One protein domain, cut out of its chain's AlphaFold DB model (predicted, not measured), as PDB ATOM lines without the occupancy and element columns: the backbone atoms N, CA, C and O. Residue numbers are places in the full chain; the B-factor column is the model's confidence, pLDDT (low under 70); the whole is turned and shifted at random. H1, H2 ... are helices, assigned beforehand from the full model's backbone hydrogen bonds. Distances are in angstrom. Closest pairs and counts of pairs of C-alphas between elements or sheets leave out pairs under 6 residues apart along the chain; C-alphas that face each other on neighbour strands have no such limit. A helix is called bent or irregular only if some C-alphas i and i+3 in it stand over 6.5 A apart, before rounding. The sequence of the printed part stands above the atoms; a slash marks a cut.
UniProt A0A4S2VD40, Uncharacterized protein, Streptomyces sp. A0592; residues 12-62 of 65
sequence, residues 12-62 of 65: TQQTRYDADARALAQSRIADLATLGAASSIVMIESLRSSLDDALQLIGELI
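What this domain is: This is residues 12 to 62 of the 65 residues of an uncharacterized protein of Streptomyces sp. A0592 (UniProt A0A4S2VD40). Two long helices, H1 and H2, lie side by side and run opposite ways, making a long helical hairpin with a tight turn of five residues, 33 to 37, at one end. At the other end Thr 12 and Ile 62 lie open, and no further part covers the pair. The printed part has 51 residues with two named helices, H1 then H2, and no named strand; its class is all helix. It is a loose rod with a radius of gyration of the C-alphas of 12.6 A, spanning 37 by 16 by 9 A.

How they stand to each other: H1, residues 12 to 32, is joined by a tight link to H2, residues 38 to 61. The two helices touch, with 6 pairs of C-alphas within 8 A. Their closest C-alphas, those of Ala 21 and Leu 55, are 7.1 A apart. The helices form a helical hairpin, running opposite ways at a shallow tilt of 19 degrees, and their centres are 11.8 A apart. In H2 every O i to N i+4 pair is within hydrogen-bond range, while in H1 13 of 17 are.

Where its parts are: H1 begins at C-alpha 12, at (-2.598, -14.914, 24.889), and ends at C-alpha 32, at (-3.886, 11.641, 8.970), 31.0 A from first to last C-alpha. H2, the longest helix with 24 residues, measures 34.9 A from C-alpha 38 to C-alpha 61, which is at (-7.165, -3.103, 35.867). Neither helix is bent or irregular.

The domain as a whole: The C-alphas of Thr 12 and Ala 37 are the two farthest apart, at 38.3 A, while those of Thr 12 and Ile 62, the first and last printed residues, are 13.8 A apart. The printed part has no cut and no long link. The mean pLDDT of the printed part is 79.6, and residues 28 to 40 are under 70.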
ATOM      1  N   THR A  12      -1.812 -15.214  26.095       90.62
ATOM      2  CA  THR A  12      -2.598 -14.914  24.889       90.62
ATOM      3  C   THR A  12      -3.390 -13.615  25.037       90.62
ATOM      4  O   THR A  12      -3.462 -12.835  24.091       90.62
ATOM      5  N   GLN A  13      -3.972 -13.363  26.209       87.50
ATOM      6  CA  GLN A  13      -4.692 -12.127  26.516       87.50
ATOM      7  C   GLN A  13      -3.743 -10.928  26.564       87.50
ATOM      8  O   GLN A  13      -4.052  -9.906  25.959       87.50
ATOM      9  N   GLN A  14      -2.573 -11.081  27.192       88.31
ATOM     10  CA  GLN A  14      -1.541 -10.043  27.215       88.31
ATOM     11  C   GLN A  14      -1.087  -9.691  25.793       88.31
ATOM     12  O   GLN A  14      -1.076  -8.528  25.411       88.31
ATOM     13  N   THR A  15      -0.818 -10.708  24.968       89.31
ATOM     14  CA  THR A  15      -0.413 -10.507  23.568       89.31
ATOM     15  C   THR A  15      -1.471  -9.754  22.760       89.31
ATOM     16  O   THR A  15      -1.119  -8.915  21.933       89.31
ATOM     17  N   ARG A  16      -2.763 -10.042  22.980       88.50
ATOM     18  CA  ARG A  16      -3.868  -9.337  22.309       88.50
ATOM     19  C   ARG A  16      -3.953  -7.883  22.756       88.50
ATOM     20  O   ARG A  16      -3.961  -7.011  21.900       88.50
ATOM     21  N   TYR A  17      -3.908  -7.631  24.062       88.81
ATOM     22  CA  TYR A  17      -3.882  -6.273  24.608       88.81
ATOM     23  C   TYR A  17      -2.719  -5.448  24.028       88.81
ATOM     24  O   TYR A  17      -2.927  -4.352  23.511       88.81
ATOM     25  N   ASP A  18      -1.505  -6.006  24.016       88.75
ATOM     26  CA  ASP A  18      -0.322  -5.329  23.475       88.75
ATOM     27  C   ASP A  18      -0.410  -5.107  21.954       88.75
ATOM     28  O   ASP A  18       0.193  -4.175  21.414       88.75
ATOM     29  N   ALA A  19      -1.091  -5.996  21.226       87.81
ATOM     30  CA  ALA A  19      -1.331  -5.844  19.794       87.81
ATOM     31  C   ALA A  19      -2.357  -4.737  19.519       87.81
ATOM     32  O   ALA A  19      -2.094  -3.877  18.679       87.81
ATOM     33  N   ASP A  20      -3.462  -4.713  20.262       86.25
ATOM     34  CA  ASP A  20      -4.534  -3.728  20.121       86.25
ATOM     35  C   ASP A  20      -4.042  -2.317  20.486       86.25
ATOM     36  O   ASP A  20      -4.269  -1.368  19.731       86.25
ATOM     37  N   ALA A  21      -3.259  -2.183  21.562       86.06
ATOM     38  CA  ALA A  21      -2.625  -0.919  21.944       86.06
ATOM     39  C   ALA A  21      -1.670  -0.393  20.858       86.06
ATOM     40  O   ALA A  21      -1.689   0.790  20.504       86.06
ATOM     41  N   ARG A  22      -0.854  -1.274  20.262       86.12
ATOM     42  CA  ARG A  22       0.035  -0.900  19.150       86.12
ATOM     43  C   ARG A  22      -0.739  -0.544  17.882       86.12
ATOM     44  O   ARG A  22      -0.359   0.407  17.201       86.12
ATOM     45  N   ALA A  23      -1.807  -1.273  17.564       84.94
ATOM     46  CA  ALA A  23      -2.645  -1.006  16.400       84.94
ATOM     47  C   ALA A  23      -3.348   0.354  16.509       84.94
ATOM     48  O   ALA A  23      -3.365   1.112  15.536       84.94
ATOM     49  N   LEU A  24      -3.848   0.710  17.698       81.75
ATOM     50  CA  LEU A  24      -4.464   2.014  17.942       81.75
ATOM     51  C   LEU A  24      -3.461   3.161  17.739       81.75
ATOM     52  O   LEU A  24      -3.766   4.134  17.044       81.75
ATOM     53  N   ALA A  25      -2.238   3.010  18.260       78.50
ATOM     54  CA  ALA A  25      -1.161   3.977  18.062       78.50
ATOM     55  C   ALA A  25      -0.764   4.135  16.579       78.50
ATOM     56  O   ALA A  25      -0.501   5.247  16.120       78.50
ATOM     57  N   GLN A  26      -0.747   3.041  15.808       78.38
ATOM     58  CA  GLN A  26      -0.392   3.055  14.383       78.38
ATOM     59  C   GLN A  26      -1.503   3.618  13.488       78.38
ATOM     60  O   GLN A  26      -1.209   4.320  12.519       78.38
ATOM     61  N   SER A  27      -2.771   3.370  13.828       74.50
ATOM     62  CA  SER A  27      -3.936   3.892  13.102       74.50
ATOM     63  C   SER A  27      -3.896   5.425  12.979       74.50
ATOM     64  O   SER A  27      -4.276   5.966  11.942       74.50
ATOM     65  N   ARG A  28      -3.320   6.129  13.969       68.88
ATOM     66  CA  ARG A  28      -3.139   7.593  13.940       68.88
ATOM     67  C   ARG A  28      -2.329   8.098  12.758       68.88
ATOM     68  O   ARG A  28      -2.646   9.143  12.196       68.88
ATOM     69  N   ILE A  29      -1.297   7.360  12.374       65.75
ATOM     70  CA  ILE A  29      -0.403   7.754  11.284       65.75
ATOM     71  C   ILE A  29      -1.095   7.548   9.929       65.75
ATOM     72  O   ILE A  29      -0.945   8.376   9.032       65.75
ATOM     73  N   ALA A  30      -1.878   6.475   9.788       65.75
ATOM     74  CA  ALA A  30      -2.569   6.136   8.545       65.75
ATOM     75  C   ALA A  30      -3.765   7.061   8.243       65.75
ATOM     76  O   ALA A  30      -3.958   7.463   7.093       65.75
ATOM     77  N   ASP A  31      -4.539   7.445   9.261       65.62
ATOM     78  CA  ASP A  31      -5.742   8.266   9.066       65.62
ATOM     79  C   ASP A  31      -5.403   9.720   8.703       65.62
ATOM     80  O   ASP A  31      -6.014  10.305   7.806       65.62
ATOM     81  N   LEU A  32      -4.364  10.297   9.317       63.06
ATOM     82  CA  LEU A  32      -3.886  11.641   8.970       63.06
ATOM     83  C   LEU A  32      -3.343  11.727   7.534       63.06
ATOM     84  O   LEU A  32      -3.388  12.795   6.927       63.06
ATOM     85  N   ALA A  33      -2.857  10.615   6.977       63.56
ATOM     86  CA  ALA A  33      -2.359  10.559   5.605       63.56
ATOM     87  C   ALA A  33      -3.478  10.477   4.547       63.56
ATOM     88  O   ALA A  33      -3.210  10.700   3.367       63.56
ATOM     89  N   THR A  34      -4.713  10.143   4.941       65.50
ATOM     90  CA  THR A  34      -5.807   9.800   4.011       65.50
ATOM     91  C   THR A  34      -7.032  10.714   4.108       65.50
ATOM     92  O   THR A  34      -7.848  10.740   3.184       65.50
ATOM     93  N   LEU A  35      -7.168  11.512   5.171       63.22
ATOM     94  CA  LEU A  35      -8.341  12.363   5.387       63.22
ATOM     95  C   LEU A  35      -8.119  13.800   4.899       63.22
ATOM     96  O   LEU A  35      -7.412  14.588   5.515       63.22
ATOM     97  N   GLY A  36      -8.798  14.169   3.810       61.12
ATOM     98  CA  GLY A  36      -8.805  15.536   3.267       61.12
ATOM     99  C   GLY A  36      -9.835  16.489   3.896       61.12
ATOM    100  O   GLY A  36      -9.880  17.658   3.523       61.12
ATOM    101  N   ALA A  37     -10.679  16.018   4.824       65.62
ATOM    102  CA  ALA A  37     -11.753  16.814   5.429       65.62
ATOM    103  C   ALA A  37     -11.560  16.963   6.944       65.62
ATOM    104  O   ALA A  37     -11.598  15.982   7.689       65.62
ATOM    105  N   ALA A  38     -11.409  18.209   7.403       65.19
ATOM    106  CA  ALA A  38     -11.139  18.546   8.803       65.19
ATOM    107  C   ALA A  38     -12.193  18.001   9.789       65.19
ATOM    108  O   ALA A  38     -11.847  17.593  10.893       65.19
ATOM    109  N   SER A  39     -13.467  17.935   9.391       62.28
ATOM    110  CA  SER A  39     -14.548  17.385  10.224       62.28
ATOM    111  C   SER A  39     -14.403  15.879  10.473       62.28
ATOM    112  O   SER A  39     -14.640  15.419  11.590       62.28
ATOM    113  N   SER A  40     -13.960  15.117   9.470       68.81
ATOM    114  CA  SER A  40     -13.708  13.677   9.603       68.81
ATOM    115  C   SER A  40     -12.485  13.395  10.472       68.81
ATOM    116  O   SER A  40     -12.504  12.447  11.249       68.81
ATOM    117  N   ILE A  41     -11.459  14.252  10.400       74.38
ATOM    118  CA  ILE A  41     -10.277  14.163  11.270       74.38
ATOM    119  C   ILE A  41     -10.692  14.325  12.734       74.38
ATOM    120  O   ILE A  41     -10.369  13.475  13.557       74.38
ATOM    121  N   VAL A  42     -11.465  15.365  13.065       76.88
ATOM    122  CA  VAL A  42     -11.890  15.623  14.453       76.88
ATOM    123  C   VAL A  42     -12.746  14.481  15.009       76.88
ATOM    124  O   VAL A  42     -12.556  14.069  16.154       76.88
ATOM    125  N   MET A  43     -13.665  13.938  14.206       78.94
ATOM    126  CA  MET A  43     -14.496  12.806  14.624       78.94
ATOM    127  C   MET A  43     -13.656  11.544  14.873       78.94
ATOM    128  O   MET A  43     -13.852  10.871  15.884       78.94
ATOM    129  N   ILE A  44     -12.699  11.245  13.992       80.94
ATOM    130  CA  ILE A  44     -11.818  10.075  14.117       80.94
ATOM    131  C   ILE A  44     -10.877  10.215  15.316       80.94
ATOM    132  O   ILE A  44     -10.722   9.261  16.077       80.94
ATOM    133  N   GLU A  45     -10.321  11.402  15.560       81.56
ATOM    134  CA  GLU A  45      -9.510  11.654  16.756       81.56
ATOM    135  C   GLU A  45     -10.335  11.529  18.047       81.56
ATOM    136  O   GLU A  45      -9.851  10.967  19.026       81.56
ATOM    137  N   SER A  46     -11.602  11.961  18.050       82.25
ATOM    138  CA  SER A  46     -12.487  11.817  19.221       82.25
ATOM    139  C   SER A  46     -12.783  10.346  19.542       82.25
ATOM    140  O   SER A  46     -12.753   9.932  20.704       82.25
ATOM    141  N   LEU A  47     -13.032   9.534  18.508       82.94
ATOM    142  CA  LEU A  47     -13.213   8.088  18.655       82.94
ATOM    143  C   LEU A  47     -11.928   7.414  19.141       82.94
ATOM    144  O   LEU A  47     -11.983   6.570  20.033       82.94
ATOM    145  N   ARG A  48     -10.770   7.814  18.604       84.12
ATOM    146  CA  ARG A  48      -9.471   7.288  19.030       84.12
ATOM    147  C   ARG A  48      -9.175   7.622  20.487       84.12
ATOM    148  O   ARG A  48      -8.777   6.722  21.214       84.12
ATOM    149  N   SER A  49      -9.410   8.861  20.913       85.62
ATOM    150  CA  SER A  49      -9.248   9.267  22.315       85.62
ATOM    151  C   SER A  49     -10.110   8.405  23.236       85.62
ATOM    152  O   SER A  49      -9.616   7.884  24.225       85.62
ATOM    153  N   SER A  50     -11.370   8.165  22.856       85.94
ATOM    154  CA  SER A  50     -12.281   7.322  23.643       85.94
ATOM    155  C   SER A  50     -11.799   5.867  23.747       85.94
ATOM    156  O   SER A  50     -11.999   5.213  24.770       85.94
ATOM    157  N   LEU A  51     -11.179   5.339  22.686       86.81
ATOM    158  CA  LEU A  51     -10.602   3.990  22.678       86.81
ATOM    159  C   LEU A  51      -9.305   3.909  23.489       86.81
ATOM    160  O   LEU A  51      -9.081   2.901  24.155       86.81
ATOM    161  N   ASP A  52      -8.475   4.951  23.449       88.25
ATOM    162  CA  ASP A  52      -7.236   5.035  24.225       88.25
ATOM    163  C   ASP A  52      -7.544   5.089  25.726       88.25
ATOM    164  O   ASP A  52      -7.007   4.289  26.491       88.25
ATOM    165  N   ASP A  53      -8.519   5.911  26.127       87.31
ATOM    166  CA  ASP A  53      -9.015   5.977  27.506       87.31
ATOM    167  C   ASP A  53      -9.529   4.605  27.981       87.31
ATOM    168  O   ASP A  53      -9.217   4.150  29.084       87.31
ATOM    169  N   ALA A  54     -10.290   3.900  27.137       86.50
ATOM    170  CA  ALA A  54     -10.790   2.566  27.459       86.50
ATOM    171  C   ALA A  54      -9.655   1.538  27.612       86.50
ATOM    172  O   ALA A  54      -9.685   0.723  28.538       86.50
ATOM    173  N   LEU A  55      -8.645   1.577  26.738       86.50
ATOM    174  CA  LEU A  55      -7.468   0.714  26.848       86.50
ATOM    175  C   LEU A  55      -6.644   1.039  28.091       86.50
ATOM    176  O   LEU A  55      -6.192   0.113  28.761       86.50
ATOM    177  N   GLN A  56      -6.494   2.317  28.441       87.12
ATOM    178  CA  GLN A  56      -5.807   2.725  29.659       87.12
ATOM    179  C   GLN A  56      -6.524   2.188  30.900       87.12
ATOM    180  O   GLN A  56      -5.873   1.600  31.761       87.12
ATOM    181  N   LEU A  57      -7.853   2.311  30.968       87.75
ATOM    182  CA  LEU A  57      -8.646   1.752  32.067       87.75
ATOM    183  C   LEU A  57      -8.481   0.230  32.171       87.75
ATOM    184  O   LEU A  57      -8.321  -0.303  33.266       87.75
ATOM    185  N   ILE A  58      -8.463  -0.482  31.040       85.31
ATOM    186  CA  ILE A  58      -8.154  -1.918  31.024       85.31
ATOM    187  C   ILE A  58      -6.733  -2.161  31.552       85.31
ATOM    188  O   ILE A  58      -6.541  -3.039  32.387       85.31
ATOM    189  N   GLY A  59      -5.755  -1.362  31.125       84.00
ATOM    190  CA  GLY A  59      -4.370  -1.397  31.596       84.00
ATOM    191  C   GLY A  59      -4.216  -1.189  33.103       84.00
ATOM    192  O   GLY A  59      -3.411  -1.867  33.736       84.00
ATOM    193  N   GLU A  60      -4.995  -0.282  33.689       85.44
ATOM    194  CA  GLU A  60      -5.028  -0.013  35.132       85.44
ATOM    195  C   GLU A  60      -5.642  -1.170  35.925       85.44
ATOM    196  O   GLU A  60      -5.243  -1.435  37.062       85.44
ATOM    197  N   LEU A  61      -6.584  -1.890  35.310       84.62
ATOM    198  CA  LEU A  61      -7.165  -3.103  35.867       84.62
ATOM    199  C   LEU A  61      -6.242  -4.314  35.721       84.62
ATOM    200  O   LEU A  61      -6.467  -5.301  36.409       84.62
ATOM    201  N   ILE A  62      -5.217  -4.291  34.868       83.75
ATOM    202  CA  ILE A  62      -4.285  -5.416  34.714       83.75
ATOM    203  C   ILE A  62      -3.220  -5.372  35.816       83.75
ATOM    204  O   ILE A  62      -2.559  -4.357  36.041       83.75
TER     205      ILE A  62